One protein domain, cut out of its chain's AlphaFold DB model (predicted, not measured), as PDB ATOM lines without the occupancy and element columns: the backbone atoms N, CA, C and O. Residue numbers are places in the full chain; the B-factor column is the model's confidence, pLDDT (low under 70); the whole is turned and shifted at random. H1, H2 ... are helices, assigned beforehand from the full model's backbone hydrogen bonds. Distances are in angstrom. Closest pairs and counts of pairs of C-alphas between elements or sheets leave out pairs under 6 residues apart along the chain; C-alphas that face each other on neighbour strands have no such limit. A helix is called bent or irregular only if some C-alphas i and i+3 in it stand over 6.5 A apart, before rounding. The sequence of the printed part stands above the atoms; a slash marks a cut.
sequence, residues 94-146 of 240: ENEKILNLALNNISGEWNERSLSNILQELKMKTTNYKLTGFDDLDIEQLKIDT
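Overview. This is residues 94 to 146 of the 240 residues of the protein "ParB N-terminal domain-containing protein" of Methanobrevibacter sp (UniProt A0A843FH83). A small rounded cluster of four helices: H1, H2 and the short H3 make a triangle, and H4 packs on H2, away from H1. Residues 105 to 111 make the loop that leads from H1 to H2. The printed part has 53 residues, with four named helices in the order H1, H2, H3, H4 and no named strand, and its class is all helix. It is compact, with a radius of gyration of the C-alphas of 10.1 A and spans of 25 by 24 by 16 A.

Arrangement. H1, residues 94 to 104, and H2, residues 112 to 125, form a helical hairpin. They touch, closest at the C-alphas of Glu 94 and Leu 122, 6.7 A apart, and run opposite ways at a steep tilt of 37 degrees, only just past shallow. H3, residues 127 to 132, touches H1 at a shallow tilt of 24 degrees, the same way; the C-alphas of Ala 102 and Thr 132 come closest, at 4.2 A. H2 and H3 only just touch, only at the corner, with 3 pairs of C-alphas within 8 A, the closest those of Leu 122 and Tyr 129, 5.7 A. H4, residues 136 to 146, touches H2 at a steep tilt of 39 degrees, opposite ways, closest at the C-alphas of Arg 113 and Thr 146, 6.1 A. H4 is apart from H1, and only just apart from H3, at 8.1 A. In H1, H2 and H4 every O i to N i+4 pair is within hydrogen-bond range; in H3 0 of 2 are, beside 2 of 3 O i to N i+3 pairs.

Along the chain. H1 begins at C-alpha 94 (-2.131, -30.560, -11.724) and is 15.5 A long. H2 is 19.9 A long. H3, 11.2 A, is irregular: C-alphas 127 and 130 are 7.3 A apart. H4, 15.5 A, ends at C-alpha 146 (17.842, -23.199, -19.792).

Size, cuts and confidence. The C-alphas farthest apart, of Ser 107 and Lys 125, are 26.9 A apart. The printed part has no cut and no long link. Mean pLDDT of the printed part is 87.7; residues 106 to 108 are under 70.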
ATOM      1  N   GLU A  94      -3.191 -31.176 -12.516       93.81
ATOM      2  CA  GLU A  94      -2.131 -30.560 -11.724       93.81
ATOM      3  C   GLU A  94      -1.574 -31.543 -10.685       93.81
ATOM      4  O   GLU A  94      -0.352 -31.706 -10.593       93.81
ATOM      5  N   ASN A  95      -2.443 -32.250  -9.956       92.12
ATOM      6  CA  ASN A  95      -2.050 -33.297  -9.014       92.12
ATOM      7  C   ASN A  95      -1.326 -34.456  -9.721       92.12
ATOM      8  O   ASN A  95      -0.319 -34.947  -9.201       92.12
ATOM      9  N   GLU A  96      -1.774 -34.855 -10.918       93.44
ATOM     10  CA  GLU A  96      -1.094 -35.875 -11.731       93.44
ATOM     11  C   GLU A  96       0.335 -35.444 -12.090       93.44
ATOM     12  O   GLU A  96       1.289 -36.189 -11.850       93.44
ATOM     13  N   LYS A  97       0.501 -34.223 -12.613       94.81
ATOM     14  CA  LYS A  97       1.811 -33.650 -12.969       94.81
ATOM     15  C   LYS A  97       2.729 -33.539 -11.752       94.81
ATOM     16  O   LYS A  97       3.904 -33.903 -11.835       94.81
ATOM     17  N   ILE A  98       2.202 -33.068 -10.618       93.25
ATOM     18  CA  ILE A  98       2.963 -32.955  -9.367       93.25
ATOM     19  C   ILE A  98       3.494 -34.321  -8.937       93.25
ATOM     20  O   ILE A  98       4.687 -34.466  -8.655       93.25
ATOM     21  N   LEU A  99       2.613 -35.320  -8.905       91.44
ATOM     22  CA  LEU A  99       2.963 -36.670  -8.496       91.44
ATOM     23  C   LEU A  99       3.942 -37.318  -9.485       91.44
ATOM     24  O   LEU A  99       4.899 -37.960  -9.059       91.44
ATOM     25  N   ASN A 100       3.753 -37.108 -10.790       92.44
ATOM     26  CA  ASN A 100       4.662 -37.599 -11.821       92.44
ATOM     27  C   ASN A 100       6.092 -37.086 -11.607       92.44
ATOM     28  O   ASN A 100       7.022 -37.893 -11.548       92.44
ATOM     29  N   LEU A 101       6.261 -35.771 -11.435       92.44
ATOM     30  CA  LEU A 101       7.578 -35.189 -11.184       92.44
ATOM     31  C   LEU A 101       8.161 -35.691  -9.862       92.44
ATOM     32  O   LEU A 101       9.312 -36.109  -9.841       92.44
ATOM     33  N   ALA A 102       7.365 -35.741  -8.788       89.38
ATOM     34  CA  ALA A 102       7.820 -36.217  -7.481       89.38
ATOM     35  C   ALA A 102       8.341 -37.664  -7.513       89.38
ATOM     36  O   ALA A 102       9.379 -37.961  -6.923       89.38
ATOM     37  N   LEU A 103       7.642 -38.565  -8.215       87.38
ATOM     38  CA  LEU A 103       8.033 -39.976  -8.332       87.38
ATOM     39  C   LEU A 103       9.288 -40.172  -9.188       87.38
ATOM     40  O   LEU A 103      10.065 -41.087  -8.924       87.38
ATOM     41  N   ASN A 104       9.490 -39.314 -10.188       87.19
ATOM     42  CA  ASN A 104      10.645 -39.367 -11.084       87.19
ATOM     43  C   ASN A 104      11.807 -38.475 -10.623       87.19
ATOM     44  O   ASN A 104      12.852 -38.456 -11.263       87.19
ATOM     45  N   ASN A 105      11.681 -37.802  -9.474       82.44
ATOM     46  CA  ASN A 105      12.732 -36.973  -8.877       82.44
ATOM     47  C   ASN A 105      13.873 -37.792  -8.237       82.44
ATOM     48  O   ASN A 105      14.473 -37.407  -7.234       82.44
ATOM     49  N   ILE A 106      14.159 -38.970  -8.797       67.75
ATOM     50  CA  ILE A 106      15.242 -39.859  -8.395       67.75
ATOM     51  C   ILE A 106      15.983 -40.368  -9.634       67.75
ATOM     52  O   ILE A 106      15.410 -41.062 -10.459       67.75
ATOM     53  N   SER A 107      17.286 -40.082  -9.707       56.78
ATOM     54  CA  SER A 107      18.255 -40.661 -10.656       56.78
ATOM     55  C   SER A 107      17.796 -40.741 -12.121       56.78
ATOM     56  O   SER A 107      17.145 -41.695 -12.540       56.78
ATOM     57  N   GLY A 108      18.243 -39.782 -12.916       62.22
ATOM     58  CA  GLY A 108      17.989 -39.675 -14.347       62.22
ATOM     59  C   GLY A 108      18.371 -38.273 -14.809       62.22
ATOM     60  O   GLY A 108      18.667 -37.416 -13.978       62.22
ATOM     61  N   GLU A 109      18.384 -38.049 -16.117       79.69
ATOM     62  CA  GLU A 109      18.565 -36.711 -16.682       79.69
ATOM     63  C   GLU A 109      17.200 -36.126 -17.031       79.69
ATOM     64  O   GLU A 109      16.332 -36.820 -17.575       79.69
ATOM     65  N   TRP A 110      17.014 -34.847 -16.726       86.12
ATOM     66  CA  TRP A 110      15.817 -34.125 -17.114       86.12
ATOM     67  C   TRP A 110      15.995 -33.508 -18.497       86.12
ATOM     68  O   TRP A 110      17.069 -33.059 -18.887       86.12
ATOM     69  N   ASN A 111      14.901 -33.428 -19.254       88.94
ATOM     70  CA  ASN A 111      14.842 -32.436 -20.316       88.94
ATOM     71  C   ASN A 111      14.566 -31.080 -19.661       88.94
ATOM     72  O   ASN A 111      13.408 -30.762 -19.383       88.94
ATOM     73  N   GLU A 112      15.621 -30.303 -19.428       86.69
ATOM     74  CA  GLU A 112      15.556 -29.081 -18.615       86.69
ATOM     75  C   GLU A 112      14.505 -28.082 -19.113       86.69
ATOM     76  O   GLU A 112      13.737 -27.531 -18.325       86.69
ATOM     77  N   ARG A 113      14.357 -27.927 -20.437       85.44
ATOM     78  CA  ARG A 113      13.318 -27.058 -21.019       85.44
ATOM     79  C   ARG A 113      11.908 -27.527 -20.658       85.44
ATOM     80  O   ARG A 113      11.063 -26.721 -20.277       85.44
ATOM     81  N   SER A 114      11.637 -28.821 -20.811       90.31
ATOM     82  CA  SER A 114      10.311 -29.385 -20.529       90.31
ATOM     83  C   SER A 114      10.003 -29.344 -19.034       90.31
ATOM     84  O   SER A 114       8.890 -28.979 -18.658       90.31
ATOM     85  N   LEU A 115      10.996 -29.652 -18.192       93.25
ATOM     86  CA  LEU A 115      10.879 -29.555 -16.740       93.25
ATOM     87  C   LEU A 115      10.574 -28.114 -16.310       93.25
ATOM     88  O   LEU A 115       9.614 -27.889 -15.573       93.25
ATOM     89  N   SER A 116      11.327 -27.141 -16.834       90.56
ATOM     90  CA  SER A 116      11.139 -25.716 -16.550       90.56
ATOM     91  C   SER A 116       9.727 -25.256 -16.901       90.56
ATOM     92  O   SER A 116       9.047 -24.647 -16.075       90.56
ATOM     93  N   ASN A 117       9.236 -25.617 -18.091       91.12
ATOM     94  CA  ASN A 117       7.890 -25.253 -18.531       91.12
ATOM     95  C   ASN A 117       6.802 -25.810 -17.601       91.12
ATOM     96  O   ASN A 117       5.913 -25.065 -17.188       91.12
ATOM     97  N   ILE A 118       6.882 -27.097 -17.238       94.69
ATOM     98  CA  ILE A 118       5.888 -27.738 -16.361       94.69
ATOM     99  C   ILE A 118       5.933 -27.124 -14.957       94.69
ATOM    100  O   ILE A 118       4.885 -26.816 -14.390       94.69
ATOM    101  N   LEU A 119       7.126 -26.912 -14.391       94.25
ATOM    102  CA  LEU A 119       7.265 -26.327 -13.055       94.25
ATOM    103  C   LEU A 119       6.742 -24.888 -12.997       94.25
ATOM    104  O   LEU A 119       6.084 -24.513 -12.025       94.25
ATOM    105  N   GLN A 120       6.979 -24.092 -14.041       91.94
ATOM    106  CA  GLN A 120       6.433 -22.739 -14.144       91.94
ATOM    107  C   GLN A 120       4.908 -22.746 -14.282       91.94
ATOM    108  O   GLN A 120       4.236 -21.982 -13.586       91.94
ATOM    109  N   GLU A 121       4.356 -23.626 -15.122       94.12
ATOM    110  CA  GLU A 121       2.907 -23.811 -15.257       94.12
ATOM    111  C   GLU A 121       2.272 -24.165 -13.901       94.12
ATOM    112  O   GLU A 121       1.331 -23.501 -13.462       94.12
ATOM    113  N   LEU A 122       2.820 -25.165 -13.203       95.31
ATOM    114  CA  LEU A 122       2.329 -25.599 -11.893       95.31
ATOM    115  C   LEU A 122       2.413 -24.480 -10.852       95.31
ATOM    116  O   LEU A 122       1.444 -24.254 -10.129       95.31
ATOM    117  N   LYS A 123       3.530 -23.743 -10.806       93.75
ATOM    118  CA  LYS A 123       3.720 -22.613  -9.882       93.75
ATOM    119  C   LYS A 123       2.693 -21.498 -10.102       93.75
ATOM    120  O   LYS A 123       2.295 -20.850  -9.136       93.75
ATOM    121  N   MET A 124       2.244 -21.277 -11.340       92.69
ATOM    122  CA  MET A 124       1.185 -20.301 -11.642       92.69
ATOM    123  C   MET A 124      -0.214 -20.794 -11.249       92.69
ATOM    124  O   MET A 124      -1.074 -19.979 -10.916       92.69
ATOM    125  N   LYS A 125      -0.452 -22.109 -11.298       93.25
ATOM    126  CA  LYS A 125      -1.780 -22.703 -11.085       93.25
ATOM    127  C   LYS A 125      -2.072 -23.101  -9.641       93.25
ATOM    128  O   LYS A 125      -3.225 -23.047  -9.224       93.25
ATOM    129  N   THR A 126      -1.064 -23.521  -8.879       89.00
ATOM    130  CA  THR A 126      -1.265 -24.086  -7.540       89.00
ATOM    131  C   THR A 126      -0.100 -23.793  -6.605       89.00
ATOM    132  O   THR A 126       1.058 -23.771  -7.008       89.00
ATOM    133  N   THR A 127      -0.389 -23.628  -5.315       85.62
ATOM    134  CA  THR A 127       0.633 -23.510  -4.264       85.62
ATOM    135  C   THR A 127       1.283 -24.851  -3.911       85.62
ATOM    136  O   THR A 127       2.328 -24.871  -3.261       85.62
ATOM    137  N   ASN A 128       0.693 -25.970  -4.349       88.69
ATOM    138  CA  ASN A 128       1.150 -27.323  -4.024       88.69
ATOM    139  C   ASN A 128       2.316 -27.808  -4.903       88.69
ATOM    140  O   ASN A 128       2.838 -28.894  -4.662       88.69
ATOM    141  N   TYR A 129       2.788 -27.017  -5.877       91.12
ATOM    142  CA  TYR A 129       3.900 -27.399  -6.765       91.12
ATOM    143  C   TYR A 129       5.169 -27.831  -6.010       91.12
ATOM    144  O   TYR A 129       5.925 -28.656  -6.511       91.12
ATOM    145  N   LYS A 130       5.385 -27.352  -4.776       90.75
ATOM    146  CA  LYS A 130       6.525 -27.756  -3.929       90.75
ATOM    147  C   LYS A 130       6.535 -29.252  -3.590       90.75
ATOM    148  O   LYS A 130       7.573 -29.789  -3.207       90.75
ATOM    149  N   LEU A 131       5.405 -29.947  -3.750       90.69
ATOM    150  CA  LEU A 131       5.307 -31.400  -3.591       90.69
ATOM    151  C   LEU A 131       6.006 -32.189  -4.711       90.69
ATOM    152  O   LEU A 131       6.268 -33.372  -4.515       90.69
ATOM    153  N   THR A 132       6.363 -31.541  -5.829       90.00
ATOM    154  CA  THR A 132       7.245 -32.103  -6.876       90.00
ATOM    155  C   THR A 132       8.662 -32.388  -6.358       90.00
ATOM    156  O   THR A 132       9.421 -33.145  -6.960       90.00
ATOM    157  N   GLY A 133       9.032 -31.774  -5.229       88.62
ATOM    158  CA  GLY A 133      10.372 -31.812  -4.654       88.62
ATOM    159  C   GLY A 133      11.255 -30.631  -5.061       88.62
ATOM    160  O   GLY A 133      12.264 -30.424  -4.383       88.62
ATOM    161  N   PHE A 134      10.837 -29.843  -6.059       89.56
ATOM    162  CA  PHE A 134      11.490 -28.607  -6.493       89.56
ATOM    163  C   PHE A 134      10.952 -27.404  -5.716       89.56
ATOM    164  O   PHE A 134       9.737 -27.249  -5.536       89.56
ATOM    165  N   ASP A 135      11.855 -26.561  -5.234       89.12
ATOM    166  CA  ASP A 135      11.520 -25.303  -4.581       89.12
ATOM    167  C   ASP A 135      11.671 -24.091  -5.514       89.12
ATOM    168  O   ASP A 135      11.827 -24.208  -6.728       89.12
ATOM    169  N   ASP A 136      11.514 -22.894  -4.952       89.31
ATOM    170  CA  ASP A 136      11.597 -21.659  -5.726       89.31
ATOM    171  C   ASP A 136      12.993 -21.400  -6.286       89.31
ATOM    172  O   ASP A 136      13.095 -20.892  -7.399       89.31
ATOM    173  N   LEU A 137      14.042 -21.751  -5.540       88.12
ATOM    174  CA  LEU A 137      15.420 -21.581  -5.988       88.12
ATOM    175  C   LEU A 137      15.737 -22.578  -7.097       88.12
ATOM    176  O   LEU A 137      16.332 -22.178  -8.093       88.12
ATOM    177  N   ASP A 138      15.270 -23.823  -6.969       89.44
ATOM    178  CA  ASP A 138      15.431 -24.839  -8.013       89.44
ATOM    179  C   ASP A 138      14.814 -24.370  -9.343       89.44
ATOM    180  O   ASP A 138      15.425 -24.496 -10.402       89.44
ATOM    181  N   ILE A 139      13.612 -23.780  -9.295       89.62
ATOM    182  CA  ILE A 139      12.919 -23.277 -10.489       89.62
ATOM    183  C   ILE A 139      13.643 -22.077 -11.102       89.62
ATOM    184  O   ILE A 139      13.744 -22.000 -12.326       89.62
ATOM    185  N   GLU A 140      14.104 -21.119 -10.293       88.00
ATOM    186  CA  GLU A 140      14.837 -19.968 -10.835       88.00
ATOM    187  C   GLU A 140      16.198 -20.385 -11.408       88.00
ATOM    188  O   GLU A 140      16.543 -19.939 -12.499       88.00
ATOM    189  N   GLN A 141      16.926 -21.293 -10.750       87.31
ATOM    190  CA  GLN A 141      18.181 -21.829 -11.283       87.31
ATOM    191  C   GLN A 141      17.953 -22.544 -12.616       87.31
ATOM    192  O   GLN A 141      18.645 -22.273 -13.593       87.31
ATOM    193  N   LEU A 142      16.924 -23.389 -12.687       87.62
ATOM    194  CA  LEU A 142      16.583 -24.116 -13.902       87.62
ATOM    195  C   LEU A 142      16.246 -23.178 -15.072       87.62
ATOM    196  O   LEU A 142      16.573 -23.479 -16.218       87.62
ATOM    197  N   LYS A 143      15.608 -22.031 -14.808       82.56
ATOM    198  CA  LYS A 143      15.371 -21.015 -15.847       82.56
ATOM    199  C   LYS A 143      16.679 -20.462 -16.393       82.56
ATOM    200  O   LYS A 143      16.854 -20.488 -17.609       82.56
ATOM    201  N   ILE A 144      17.583 -20.038 -15.508       81.00
ATOM    202  CA  ILE A 144      18.903 -19.510 -15.882       81.00
ATOM    203  C   ILE A 144      19.649 -20.545 -16.726       81.00
ATOM    204  O   ILE A 144      20.094 -20.236 -17.827       81.00
ATOM    205  N   ASP A 145      19.711 -21.793 -16.258       76.44
ATOM    206  CA  ASP A 145      20.410 -22.869 -16.962       76.44
ATOM    207  C   ASP A 145      19.810 -23.103 -18.353       76.44
ATOM    208  O   ASP A 145      20.535 -23.265 -19.334       76.44
ATOM    209  N   THR A 146      18.478 -23.072 -18.476       76.75
ATOM    210  CA  THR A 146      17.842 -23.199 -19.792       76.75
ATOM    211  C   THR A 146      18.149 -22.021 -20.710       76.75
ATOM    212  O   THR A 146      18.406 -22.261 -21.887       76.75
TER     213      THR A 146